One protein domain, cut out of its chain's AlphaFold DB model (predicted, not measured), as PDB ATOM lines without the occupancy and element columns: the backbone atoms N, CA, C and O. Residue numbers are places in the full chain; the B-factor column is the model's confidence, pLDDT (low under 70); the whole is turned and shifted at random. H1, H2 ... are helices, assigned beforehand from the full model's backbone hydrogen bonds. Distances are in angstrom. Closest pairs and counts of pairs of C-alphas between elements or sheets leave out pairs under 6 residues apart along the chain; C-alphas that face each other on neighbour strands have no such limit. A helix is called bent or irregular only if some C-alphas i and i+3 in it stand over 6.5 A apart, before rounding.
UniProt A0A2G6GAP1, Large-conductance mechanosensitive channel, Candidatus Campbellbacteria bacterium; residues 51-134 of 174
ATOM      1  N   ALA A  51     -15.545 -41.087  15.809       83.94
ATOM      2  CA  ALA A  51     -15.432 -40.064  14.779       83.94
ATOM      3  C   ALA A  51     -16.633 -40.074  13.827       83.94
ATOM      4  O   ALA A  51     -17.059 -39.011  13.385       83.94
ATOM      5  N   ILE A  52     -17.187 -41.257  13.537       85.69
ATOM      6  CA  ILE A  52     -18.366 -41.396  12.673       85.69
ATOM      7  C   ILE A  52     -19.579 -40.730  13.329       85.69
ATOM      8  O   ILE A  52     -20.217 -39.894  12.695       85.69
ATOM      9  N   ASP A  53     -19.845 -41.007  14.606       87.56
ATOM     10  CA  ASP A  53     -21.002 -40.445  15.315       87.56
ATOM     11  C   ASP A  53     -20.872 -38.927  15.508       87.56
ATOM     12  O   ASP A  53     -21.842 -38.186  15.333       87.56
ATOM     13  N   ILE A  54     -19.656 -38.432  15.770       91.38
ATOM     14  CA  ILE A  54     -19.378 -36.989  15.842       91.38
ATOM     15  C   ILE A  54     -19.562 -36.323  14.469       91.38
ATOM     16  O   ILE A  54     -20.164 -35.252  14.383       91.38
ATOM     17  N   ALA A  55     -19.074 -36.941  13.388       90.12
ATOM     18  CA  ALA A  55     -19.197 -36.401  12.035       90.12
ATOM     19  C   ALA A  55     -20.660 -36.340  11.582       90.12
ATOM     20  O   ALA A  55     -21.107 -35.321  11.053       90.12
ATOM     21  N   VAL A  56     -21.417 -37.405  11.847       91.25
ATOM     22  CA  VAL A  56     -22.861 -37.455  11.613       91.25
ATOM     23  C   VAL A  56     -23.546 -36.349  12.422       91.25
ATOM     24  O   VAL A  56     -24.261 -35.529  11.842       91.25
ATOM     25  N   GLY A  57     -23.256 -36.234  13.722       92.50
ATOM     26  CA  GLY A  57     -23.795 -35.177  14.581       92.50
ATOM     27  C   GLY A  57     -23.515 -33.758  14.072       92.50
ATOM     28  O   GLY A  57     -24.408 -32.913  14.096       92.50
ATOM     29  N   PHE A  58     -22.316 -33.493  13.545       93.00
ATOM     30  CA  PHE A  58     -21.954 -32.185  12.994       93.00
ATOM     31  C   PHE A  58     -22.730 -31.845  11.713       93.00
ATOM     32  O   PHE A  58     -23.286 -30.751  11.598       93.00
ATOM     33  N   VAL A  59     -22.808 -32.784  10.764       94.44
ATOM     34  CA  VAL A  59     -23.527 -32.583   9.493       94.44
ATOM     35  C   VAL A  59     -25.018 -32.369   9.745       94.44
ATOM     36  O   VAL A  59     -25.604 -31.413   9.227       94.44
ATOM     37  N   PHE A  60     -25.624 -33.211  10.588       94.75
ATOM     38  CA  PHE A  60     -27.020 -33.043  10.980       94.75
ATOM     39  C   PHE A  60     -27.236 -31.748  11.773       94.75
ATOM     40  O   PHE A  60     -28.221 -31.058  11.524       94.75
ATOM     41  N   GLY A  61     -26.308 -31.362  12.653       91.50
ATOM     42  CA  GLY A  61     -26.367 -30.100  13.396       91.50
ATOM     43  C   GLY A  61     -26.377 -28.868  12.486       91.50
ATOM     44  O   GLY A  61     -27.218 -27.982  12.654       91.50
ATOM     45  N   ALA A  62     -25.504 -28.828  11.476       91.81
ATOM     46  CA  ALA A  62     -25.444 -27.729  10.509       91.81
ATOM     47  C   ALA A  62     -26.709 -27.645   9.631       91.81
ATOM     48  O   ALA A  62     -27.269 -26.560   9.423       91.81
ATOM     49  N   ALA A  63     -27.201 -28.790   9.149       94.06
ATOM     50  CA  ALA A  63     -28.437 -28.856   8.373       94.06
ATOM     51  C   ALA A  63     -29.657 -28.432   9.210       94.06
ATOM     52  O   ALA A  63     -30.497 -27.658   8.747       94.06
ATOM     53  N   PHE A  64     -29.722 -28.878  10.467       89.88
ATOM     54  CA  PHE A  64     -30.808 -28.546  11.380       89.88
ATOM     55  C   PHE A  64     -30.836 -27.054  11.730       89.88
ATOM     56  O   PHE A  64     -31.898 -26.435  11.669       89.88
ATOM     57  N   ALA A  65     -29.680 -26.442  12.010       88.75
ATOM     58  CA  ALA A  65     -29.590 -25.000  12.245       88.75
ATOM     59  C   ALA A  65     -30.118 -24.189  11.046       88.75
ATOM     60  O   ALA A  65     -30.823 -23.196  11.229       88.75
ATOM     61  N   THR A  66     -29.838 -24.644   9.820       90.81
ATOM     62  CA  THR A  66     -30.341 -24.015   8.588       90.81
ATOM     63  C   THR A  66     -31.856 -24.170   8.447       90.81
ATOM     64  O   THR A  66     -32.539 -23.206   8.103       90.81
ATOM     65  N   LEU A  67     -32.396 -25.352   8.758       90.19
ATOM     66  CA  LEU A  67     -33.836 -25.612   8.738       90.19
ATOM     67  C   LEU A  67     -34.579 -24.720   9.738       90.19
ATOM     68  O   LEU A  67     -35.558 -24.070   9.374       90.19
ATOM     69  N   VAL A  68     -34.084 -24.635  10.976       87.88
ATOM     70  CA  VAL A  68     -34.677 -23.763  11.998       87.88
ATOM     71  C   VAL A  68     -34.580 -22.303  11.569       87.88
ATOM     72  O   VAL A  68     -35.585 -21.598  11.616       87.88
ATOM     73  N   LYS A  69     -33.420 -21.858  11.071       88.25
ATOM     74  CA  LYS A  69     -33.255 -20.497  10.542       88.25
ATOM     75  C   LYS A  69     -34.263 -20.198   9.428       88.25
ATOM     76  O   LYS A  69     -34.876 -19.138   9.450       88.25
ATOM     77  N   GLY A  70     -34.489 -21.128   8.500       89.12
ATOM     78  CA  GLY A  70     -35.480 -20.976   7.432       89.12
ATOM     79  C   GLY A  70     -36.907 -20.804   7.960       89.12
ATOM     80  O   GLY A  70     -37.640 -19.945   7.476       89.12
ATOM     81  N   ILE A  71     -37.289 -21.561   8.991       87.25
ATOM     82  CA  ILE A  71     -38.594 -21.405   9.649       87.25
ATOM     83  C   ILE A  71     -38.687 -20.043  10.345       87.25
ATOM     84  O   ILE A  71     -39.698 -19.361  10.216       87.25
ATOM     85  N   VAL A  72     -37.640 -19.609  11.047       83.44
ATOM     86  CA  VAL A  72     -37.627 -18.304  11.724       83.44
ATOM     87  C   VAL A  72     -37.754 -17.163  10.710       83.44
ATOM     88  O   VAL A  72     -38.633 -16.312  10.842       83.44
ATOM     89  N   THR A  73     -36.952 -17.176   9.649       84.31
ATOM     90  CA  THR A  73     -36.990 -16.124   8.630       84.31
ATOM     91  C   THR A  73     -38.319 -16.098   7.870       84.31
ATOM     92  O   THR A  73     -38.837 -15.022   7.601       84.31
ATOM     93  N   ASN A  74     -38.898 -17.256   7.540       82.88
ATOM     94  CA  ASN A  74     -40.096 -17.307   6.696       82.88
ATOM     95  C   ASN A  74     -41.409 -17.227   7.486       82.88
ATOM     96  O   ASN A  74     -42.410 -16.765   6.944       82.88
ATOM     97  N   LEU A  75     -41.426 -17.686   8.740       83.19
ATOM     98  CA  LEU A  75     -42.635 -17.741   9.562       83.19
ATOM     99  C   LEU A  75     -42.615 -16.715  10.692       83.19
ATOM    100  O   LEU A  75     -43.633 -16.093  10.939       83.19
ATOM    101  N   PHE A  76     -41.488 -16.491  11.370       80.62
ATOM    102  CA  PHE A  76     -41.459 -15.568  12.510       80.62
ATOM    103  C   PHE A  76     -41.262 -14.112  12.091       80.62
ATOM    104  O   PHE A  76     -41.972 -13.253  12.603       80.62
ATOM    105  N   MET A  77     -40.366 -13.812  11.146       78.56
ATOM    106  CA  MET A  77     -40.118 -12.423  10.724       78.56
ATOM    107  C   MET A  77     -41.379 -11.694  10.222       78.56
ATOM    108  O   MET A  77     -41.579 -10.553  10.637       78.56
ATOM    109  N   PRO A  78     -42.282 -12.303   9.422       77.50
ATOM    110  CA  PRO A  78     -43.529 -11.640   9.032       77.50
ATOM    111  C   PRO A  78     -44.453 -11.353  10.221       77.50
ATOM    112  O   PRO A  78     -45.083 -10.299  10.268       77.50
ATOM    113  N   PHE A  79     -44.513 -12.253  11.207       79.25
ATOM    114  CA  PHE A  79     -45.313 -12.062  12.419       79.25
ATOM    115  C   PHE A  79     -44.726 -10.976  13.324       79.25
ATOM    116  O   PHE A  79     -45.459 -10.110  13.796       79.25
ATOM    117  N   VAL A  80     -43.407 -10.977  13.520       75.25
ATOM    118  CA  VAL A  80     -42.697  -9.930  14.269       75.25
ATOM    119  C   VAL A  80     -42.857  -8.581  13.565       75.25
ATOM    120  O   VAL A  80     -43.186  -7.590  14.210       75.25
ATOM    121  N   GLY A  81     -42.719  -8.550  12.239       74.19
ATOM    122  CA  GLY A  81     -42.928  -7.356  11.426       74.19
ATOM    123  C   GLY A  81     -44.357  -6.821  11.527       74.19
ATOM    124  O   GLY A  81     -44.545  -5.612  11.599       74.19
ATOM    125  N   LEU A  82     -45.372  -7.686  11.599       75.12
ATOM    126  CA  LEU A  82     -46.767  -7.263  11.765       75.12
ATOM    127  C   LEU A  82     -47.010  -6.623  13.142       75.12
ATOM    128  O   LEU A  82     -47.687  -5.600  13.224       75.12
ATOM    129  N   VAL A  83     -46.408  -7.172  14.201       71.12
ATOM    130  CA  VAL A  83     -46.538  -6.664  15.580       71.12
ATOM    131  C   VAL A  83     -45.735  -5.373  15.802       71.12
ATOM    132  O   VAL A  83     -46.210  -4.473  16.490       71.12
ATOM    133  N   MET A  84     -44.559  -5.237  15.181       67.62
ATOM    134  CA  MET A  84     -43.677  -4.062  15.305       67.62
ATOM    135  C   MET A  84     -43.970  -2.949  14.278       67.62
ATOM    136  O   MET A  84     -43.230  -1.969  14.208       67.62
ATOM    137  N   GLY A  85     -45.049  -3.058  13.491       63.94
ATOM    138  CA  GLY A  85     -45.516  -1.977  12.611       63.94
ATOM    139  C   GLY A  85     -44.916  -1.955  11.198       63.94
ATOM    140  O   GLY A  85     -44.630  -0.885  10.670       63.94
ATOM    141  N   LYS A  86     -44.750  -3.118  10.558       62.94
ATOM    142  CA  LYS A  86     -44.172  -3.317   9.208       62.94
ATOM    143  C   LYS A  86     -42.726  -2.831   9.047       62.94
ATOM    144  O   LYS A  86     -42.275  -2.603   7.927       62.94
ATOM    145  N   ILE A  87     -41.992  -2.683  10.146       62.41
ATOM    146  CA  ILE A  87     -40.577  -2.319  10.100       62.41
ATOM    147  C   ILE A  87     -39.772  -3.575   9.753       62.41
ATOM    148  O   ILE A  87     -39.631  -4.479  10.575       62.41
ATOM    149  N   ASP A  88     -39.252  -3.630   8.529       67.88
ATOM    150  CA  ASP A  88     -38.251  -4.620   8.140       67.88
ATOM    151  C   ASP A  88     -36.868  -4.105   8.556       67.88
ATOM    152  O   ASP A  88     -36.263  -3.268   7.880       67.88
ATOM    153  N   PHE A  89     -36.372  -4.587   9.699       67.62
ATOM    154  CA  PHE A  89     -35.046  -4.227  10.199       67.62
ATOM    155  C   PHE A  89     -33.955  -4.551   9.179       67.62
ATOM    156  O   PHE A  89     -32.950  -3.854   9.145       67.62
ATOM    157  N   SER A  90     -34.157  -5.513   8.277       68.69
ATOM    158  CA  SER A  90     -33.189  -5.824   7.224       68.69
ATOM    159  C   SER A  90     -32.894  -4.622   6.318       68.69
ATOM    160  O   SER A  90     -31.771  -4.490   5.847       68.69
ATOM    161  N   GLN A  91     -33.854  -3.708   6.120       68.12
ATOM    162  CA  GLN A  91     -33.714  -2.551   5.226       68.12
ATOM    163  C   GLN A  91     -33.145  -1.296   5.888       68.12
ATOM    164  O   GLN A  91     -33.001  -0.269   5.231       68.12
ATOM    165  N   MET A  92     -32.800  -1.353   7.173       70.50
ATOM    166  CA  MET A  92     -32.205  -0.222   7.873       70.50
ATOM    167  C   MET A  92     -30.686  -0.196   7.680       70.50
ATOM    168  O   MET A  92     -29.950  -1.062   8.167       70.50
ATOM    169  N   PHE A  93     -30.216   0.826   6.967       70.88
ATOM    170  CA  PHE A  93     -28.808   1.009   6.648       70.88
ATOM    171  C   PHE A  93     -28.374   2.469   6.730       70.88
ATOM    172  O   PHE A  93     -29.172   3.387   6.561       70.88
ATOM    173  N   PHE A  94     -27.091   2.676   7.012       70.75
ATOM    174  CA  PHE A  94     -26.445   3.980   7.009       70.75
ATOM    175  C   PHE A  94     -25.361   3.979   5.931       70.75
ATOM    176  O   PHE A  94     -24.388   3.231   6.027       70.75
ATOM    177  N   SER A  95     -25.545   4.770   4.876       68.44
ATOM    178  CA  SER A  95     -24.548   4.913   3.812       68.44
ATOM    179  C   SER A  95     -23.582   6.050   4.136       68.44
ATOM    180  O   SER A  95     -24.013   7.129   4.539       68.44
ATOM    181  N   LEU A  96     -22.278   5.812   3.961       63.91
ATOM    182  CA  LEU A  96     -21.234   6.809   4.229       63.91
ATOM    183  C   LEU A  96     -20.896   7.686   3.010       63.91
ATOM    184  O   LEU A  96     -20.180   8.673   3.160       63.91
ATOM    185  N   SER A  97     -21.404   7.358   1.815       59.09
ATOM    186  CA  SER A  97     -21.042   8.040   0.556       59.09
ATOM    187  C   SER A  97     -22.210   8.718  -0.175       59.09
ATOM    188  O   SER A  97     -22.004   9.273  -1.249       59.09
ATOM    189  N   GLY A  98     -23.424   8.724   0.392       62.03
ATOM    190  CA  GLY A  98     -24.592   9.407  -0.185       62.03
ATOM    191  C   GLY A  98     -25.923   8.968   0.439       62.03
ATOM    192  O   GLY A  98     -25.964   8.000   1.194       62.03
ATOM    193  N   LYS A  99     -27.026   9.667   0.132       58.12
ATOM    194  CA  LYS A  99     -28.385   9.213   0.482       58.12
ATOM    195  C   LYS A  99     -28.884   8.264  -0.607       58.12
ATOM    196  O   LYS A  99     -29.065   8.689  -1.740       58.12
ATOM    197  N   TYR A 100     -29.106   7.006  -0.247       61.97
ATOM    198  CA  TYR A 100     -29.742   6.005  -1.101       61.97
ATOM    199  C   TYR A 100     -31.063   5.612  -0.442       61.97
ATOM    200  O   TYR A 100     -31.106   5.478   0.781       61.97
ATOM    201  N   GLU A 101     -32.132   5.462  -1.222       62.34
ATOM    202  CA  GLU A 101     -33.462   5.158  -0.677       62.34
ATOM    203  C   GLU A 101     -33.615   3.672  -0.340       62.34
ATOM    204  O   GLU A 101     -34.384   3.312   0.550       62.34
ATOM    205  N   THR A 102     -32.838   2.797  -0.990       63.81
ATOM    206  CA  THR A 102     -32.899   1.351  -0.754       63.81
ATOM    207  C   THR A 102     -31.519   0.705  -0.632       63.81
ATOM    208  O   THR A 102     -30.543   1.121  -1.260       63.81
ATOM    209  N   LEU A 103     -31.439  -0.374   0.160       64.25
ATOM    210  CA  LEU A 103     -30.210  -1.163   0.322       64.25
ATOM    211  C   LEU A 103     -29.670  -1.680  -1.014       64.25
ATOM    212  O   LEU A 103     -28.462  -1.720  -1.222       64.25
ATOM    213  N   LYS A 104     -30.576  -2.054  -1.924       67.56
ATOM    214  CA  LYS A 104     -30.232  -2.593  -3.242       67.56
ATOM    215  C   LYS A 104     -29.522  -1.565  -4.119       67.56
ATOM    216  O   LYS A 104     -28.601  -1.927  -4.839       67.56
ATOM    217  N   GLU A 105     -29.915  -0.297  -4.044       66.19
ATOM    218  CA  GLU A 105     -29.276   0.784  -4.803       66.19
ATOM    219  C   GLU A 105     -27.912   1.157  -4.227       66.19
ATOM    220  O   GLU A 105     -26.967   1.397  -4.976       66.19
ATOM    221  N   ALA A 106     -27.783   1.153  -2.900       66.12
ATOM    222  CA  ALA A 106     -26.515   1.438  -2.240       66.12
ATOM    223  C   ALA A 106     -25.476   0.319  -2.474       66.12
ATOM    224  O   ALA A 106     -24.295   0.603  -2.681       66.12
ATOM    225  N   GLU A 107     -25.919  -0.943  -2.509       69.06
ATOM    226  CA  GLU A 107     -25.094  -2.095  -2.902       69.06
ATOM    227  C   GLU A 107     -24.719  -2.059  -4.389       69.06
ATOM    228  O   GLU A 107     -23.566  -2.314  -4.732       69.06
ATOM    229  N   ALA A 108     -25.659  -1.694  -5.269       70.06
ATOM    230  CA  ALA A 108     -25.401  -1.556  -6.703       70.06
ATOM    231  C   ALA A 108     -24.409  -0.423  -7.020       70.06
ATOM    232  O   ALA A 108     -23.624  -0.535  -7.958       70.06
ATOM    233  N   ALA A 109     -24.404   0.642  -6.214       71.06
ATOM    234  CA  ALA A 109     -23.446   1.741  -6.310       71.06
ATOM    235  C   ALA A 109     -22.073   1.422  -5.682       71.06
ATOM    236  O   ALA A 109     -21.206   2.296  -5.663       71.06
ATOM    237  N   ALA A 110     -21.877   0.208  -5.145       68.00
ATOM    238  CA  ALA A 110     -20.693  -0.196  -4.380       68.00
ATOM    239  C   ALA A 110     -20.317   0.800  -3.263       68.00
ATOM    240  O   ALA A 110     -19.148   0.923  -2.885       68.00
ATOM    241  N   ALA A 111     -21.306   1.526  -2.729       70.56
ATOM    242  CA  ALA A 111     -21.079   2.479  -1.660       70.56
ATOM    243  C   ALA A 111     -20.767   1.720  -0.355       70.56
ATOM    244  O   ALA A 111     -21.385   0.689  -0.075       70.56
ATOM    245  N   PRO A 112     -19.838   2.207   0.482       71.94
ATOM    246  CA  PRO A 112     -19.642   1.660   1.814       71.94
ATOM    247  C   PRO A 112     -20.883   1.938   2.674       71.94
ATOM    248  O   PRO A 112     -21.184   3.082   3.032       71.94
ATOM    249  N   VAL A 113     -21.613   0.869   2.999       75.56
ATOM    250  CA  VAL A 113     -22.859   0.908   3.768       75.56
ATOM    251  C   VAL A 113     -22.725   0.113   5.062       75.56
ATOM    252  O   VAL A 113     -22.343  -1.056   5.054       75.56
ATOM    253  N   VAL A 114     -23.133   0.719   6.175       78.12
ATOM    254  CA  VAL A 114     -23.284   0.054   7.472       78.12
ATOM    255  C   VAL A 114     -24.728  -0.427   7.625       78.12
ATOM    256  O   VAL A 114     -25.651   0.366   7.812       78.12
ATOM    257  N   LYS A 115     -24.935  -1.746   7.558       82.69
ATOM    258  CA  LYS A 115     -26.255  -2.397   7.653       82.69
ATOM    259  C   LYS A 115     -26.598  -2.762   9.099       82.69
ATOM    260  O   LYS A 115     -26.655  -3.936   9.460       82.69
ATOM    261  N   TYR A 116     -26.796  -1.763   9.953       81.75
ATOM    262  CA  TYR A 116     -27.069  -1.994  11.380       81.75
ATOM    263  C   TYR A 116     -28.360  -2.794  11.618       81.75
ATOM    264  O   TYR A 116     -28.455  -3.562  12.574       81.75
ATOM    265  N   GLY A 117     -29.338  -2.673  10.723       79.31
ATOM    266  CA  GLY A 117     -30.592  -3.397  10.832       79.31
ATOM    267  C   GLY A 117     -30.486  -4.910  10.563       79.31
ATOM    268  O   GLY A 117     -31.188  -5.707  11.190       79.31
ATOM    269  N   VAL A 118     -29.520  -5.335   9.740       82.56
ATOM    270  CA  VAL A 118     -29.179  -6.760   9.567       82.56
ATOM    271  C   VAL A 118     -28.601  -7.340  10.859       82.56
ATOM    272  O   VAL A 118     -28.968  -8.440  11.249       82.56
ATOM    273  N   VAL A 119     -27.785  -6.574  11.589       84.69
ATOM    274  CA  VAL A 119     -27.215  -7.019  12.874       84.69
ATOM    275  C   VAL A 119     -28.311  -7.254  13.917       84.69
ATOM    276  O   VAL A 119     -28.304  -8.277  14.594       84.69
ATOM    277  N   ILE A 120     -29.292  -6.349  14.020       83.25
ATOM    278  CA  ILE A 120     -30.448  -6.522  14.920       83.25
ATOM    279  C   ILE A 120     -31.252  -7.770  14.533       83.25
ATOM    280  O   ILE A 120     -31.658  -8.546  15.399       83.25
ATOM    281  N   THR A 121     -31.437  -7.987  13.231       81.69
ATOM    282  CA  THR A 121     -32.123  -9.166  12.693       81.69
ATOM    283  C   THR A 121     -31.378 -10.459  13.039       81.69
ATOM    284  O   THR A 121     -31.991 -11.428  13.484       81.69
ATOM    285  N   ASP A 122     -30.052 -10.475  12.905       86.12
ATOM    286  CA  ASP A 122     -29.215 -11.626  13.253       86.12
ATOM    287  C   ASP A 122     -29.203 -11.910  14.762       86.12
ATOM    288  O   ASP A 122     -29.264 -13.076  15.159       86.12
ATOM    289  N   ILE A 123     -29.211 -10.876  15.610       88.12
ATOM    290  CA  ILE A 123     -29.354 -11.028  17.068       88.12
ATOM    291  C   ILE A 123     -30.708 -11.661  17.410       88.12
ATOM    292  O   ILE A 123     -30.760 -12.621  18.182       88.12
ATOM    293  N   LEU A 124     -31.802 -11.174  16.816       84.19
ATOM    294  CA  LEU A 124     -33.135 -11.759  16.997       84.19
ATOM    295  C   LEU A 124     -33.173 -13.226  16.555       84.19
ATOM    296  O   LEU A 124     -33.646 -14.086  17.301       84.19
ATOM    297  N   ASN A 125     -32.615 -13.529  15.381       85.25
ATOM    298  CA  ASN A 125     -32.518 -14.893  14.870       85.25
ATOM    299  C   ASN A 125     -31.720 -15.800  15.812       85.25
ATOM    300  O   ASN A 125     -32.123 -16.938  16.043       85.25
ATOM    301  N   PHE A 126     -30.621 -15.306  16.385       87.50
ATOM    302  CA  PHE A 126     -29.813 -16.050  17.348       87.50
ATOM    303  C   PHE A 126     -30.585 -16.352  18.640       87.50
ATOM    304  O   PHE A 126     -30.572 -17.493  19.105       87.50
ATOM    305  N   VAL A 127     -31.308 -15.369  19.190       90.06
ATOM    306  CA  VAL A 127     -32.133 -15.554  20.397       90.06
ATOM    307  C   VAL A 127     -33.247 -16.574  20.148       90.06
ATOM    308  O   VAL A 127     -33.437 -17.481  20.961       90.06
ATOM    309  N   ILE A 128     -33.952 -16.481  19.015       87.50
ATOM    310  CA  ILE A 128     -35.031 -17.419  18.669       87.50
ATOM    311  C   ILE A 128     -34.473 -18.827  18.409       87.50
ATOM    312  O   ILE A 128     -35.013 -19.804  18.927       87.50
ATOM    313  N   LEU A 129     -33.375 -18.947  17.655       89.19
ATOM    314  CA  LEU A 129     -32.703 -20.226  17.404       89.19
ATOM    315  C   LEU A 129     -32.274 -20.890  18.720       89.19
ATOM    316  O   LEU A 129     -32.558 -22.069  18.935       89.19
ATOM    317  N   GLY A 130     -31.647 -20.127  19.620       90.25
ATOM    318  CA  GLY A 130     -31.267 -20.601  20.949       90.25
ATOM    319  C   GLY A 130     -32.472 -21.053  21.775       90.25
ATOM    320  O   GLY A 130     -32.427 -22.113  22.399       90.25
ATOM    321  N   PHE A 131     -33.580 -20.306  21.725       90.75
ATOM    322  CA  PHE A 131     -34.819 -20.668  22.414       90.75
ATOM    323  C   PHE A 131     -35.420 -21.987  21.901       90.75
ATOM    324  O   PHE A 131     -35.833 -22.833  22.698       90.75
ATOM    325  N   ILE A 132     -35.425 -22.201  20.582       88.50
ATOM    326  CA  ILE A 132     -35.911 -23.445  19.967       88.50
ATOM    327  C   ILE A 132     -35.023 -24.630  20.367       88.50
ATOM    328  O   ILE A 132     -35.538 -25.669  20.786       88.50
ATOM    329  N   ILE A 133     -33.698 -24.471  20.302       89.12
ATOM    330  CA  ILE A 133     -32.751 -25.519  20.715       89.12
ATOM    331  C   ILE A 133     -32.940 -25.855  22.200       89.12
ATOM    332  O   ILE A 133     -33.008 -27.029  22.564       89.12
ATOM    333  N   PHE A 134     -33.101 -24.848  23.060       91.56
ATOM    334  CA  PHE A 134     -33.366 -25.050  24.484       91.56
ATOM    335  C   PHE A 134     -34.661 -25.838  24.733       91.56
ATOM    336  O   PHE A 134     -34.666 -26.784  25.524       91.56
TER     337      PHE A 134
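This is residues 51 to 134 of the 174 residues of the protein "Large-conductance mechanosensitive channel" of Candidatus Campbellbacteria bacterium (UniProt A0A2G6GAP1). What shape do these atoms make? The long helix H1 and the helix H3 cross as a lopsided X, and the short helix H2 sits in a head of loops beyond residue 116 of H3. Residues 51 to 64 of H1 stick out as a free arm. What is it made of, and how large is it? The printed part has 84 residues with three named helices, in the order H1, H2, H3, and no named strand; its class is all helix. It is loose, with a radius of gyration of the C-alphas of 16.8 A, and flat, spanning 52 by 32 by 16 A.

Where does the first helix run? H1, residues 51 to 83, covers 45.6 A from C-alpha 51 at (-15.432, -40.064, 14.779) to C-alpha 83 at (-46.538, -6.664, 15.580). It has a kink of 33 degrees near residue 76, yet is neither bent nor irregular, but only just: C-alphas 74 and 77 are 6.3 A apart. What follows? H2 is residues 103 to 108. H3, residues 116 to 134, covers 27.3 A and ends at C-alpha 134, (-33.366, -25.050, 24.484).

Which helices meet? H1 touches H3 with residues 65 to 73 alone, and H3 uses residues 125 to 129 alone; the closest C-alphas, of Val 68 and Leu 129, are 6.8 A apart. They run opposite ways at a steep tilt of 59 degrees. Where is H2? It is apart from H1 and from H3. Are the helix backbones complete? Every O i to N i+4 pair is within hydrogen-bond range in H2 and H3, and 26 of 29 in H1.

How far does it reach? The two C-alphas farthest apart, of Ile 52 and Lys 99, are 53.0 A apart. Is it continuous? The printed part has no cut; the link H1 to H2 is long, with 19 residues. Where is confidence low? Residues 84 to 91, 95 to 107 and 110 have pLDDT under 70.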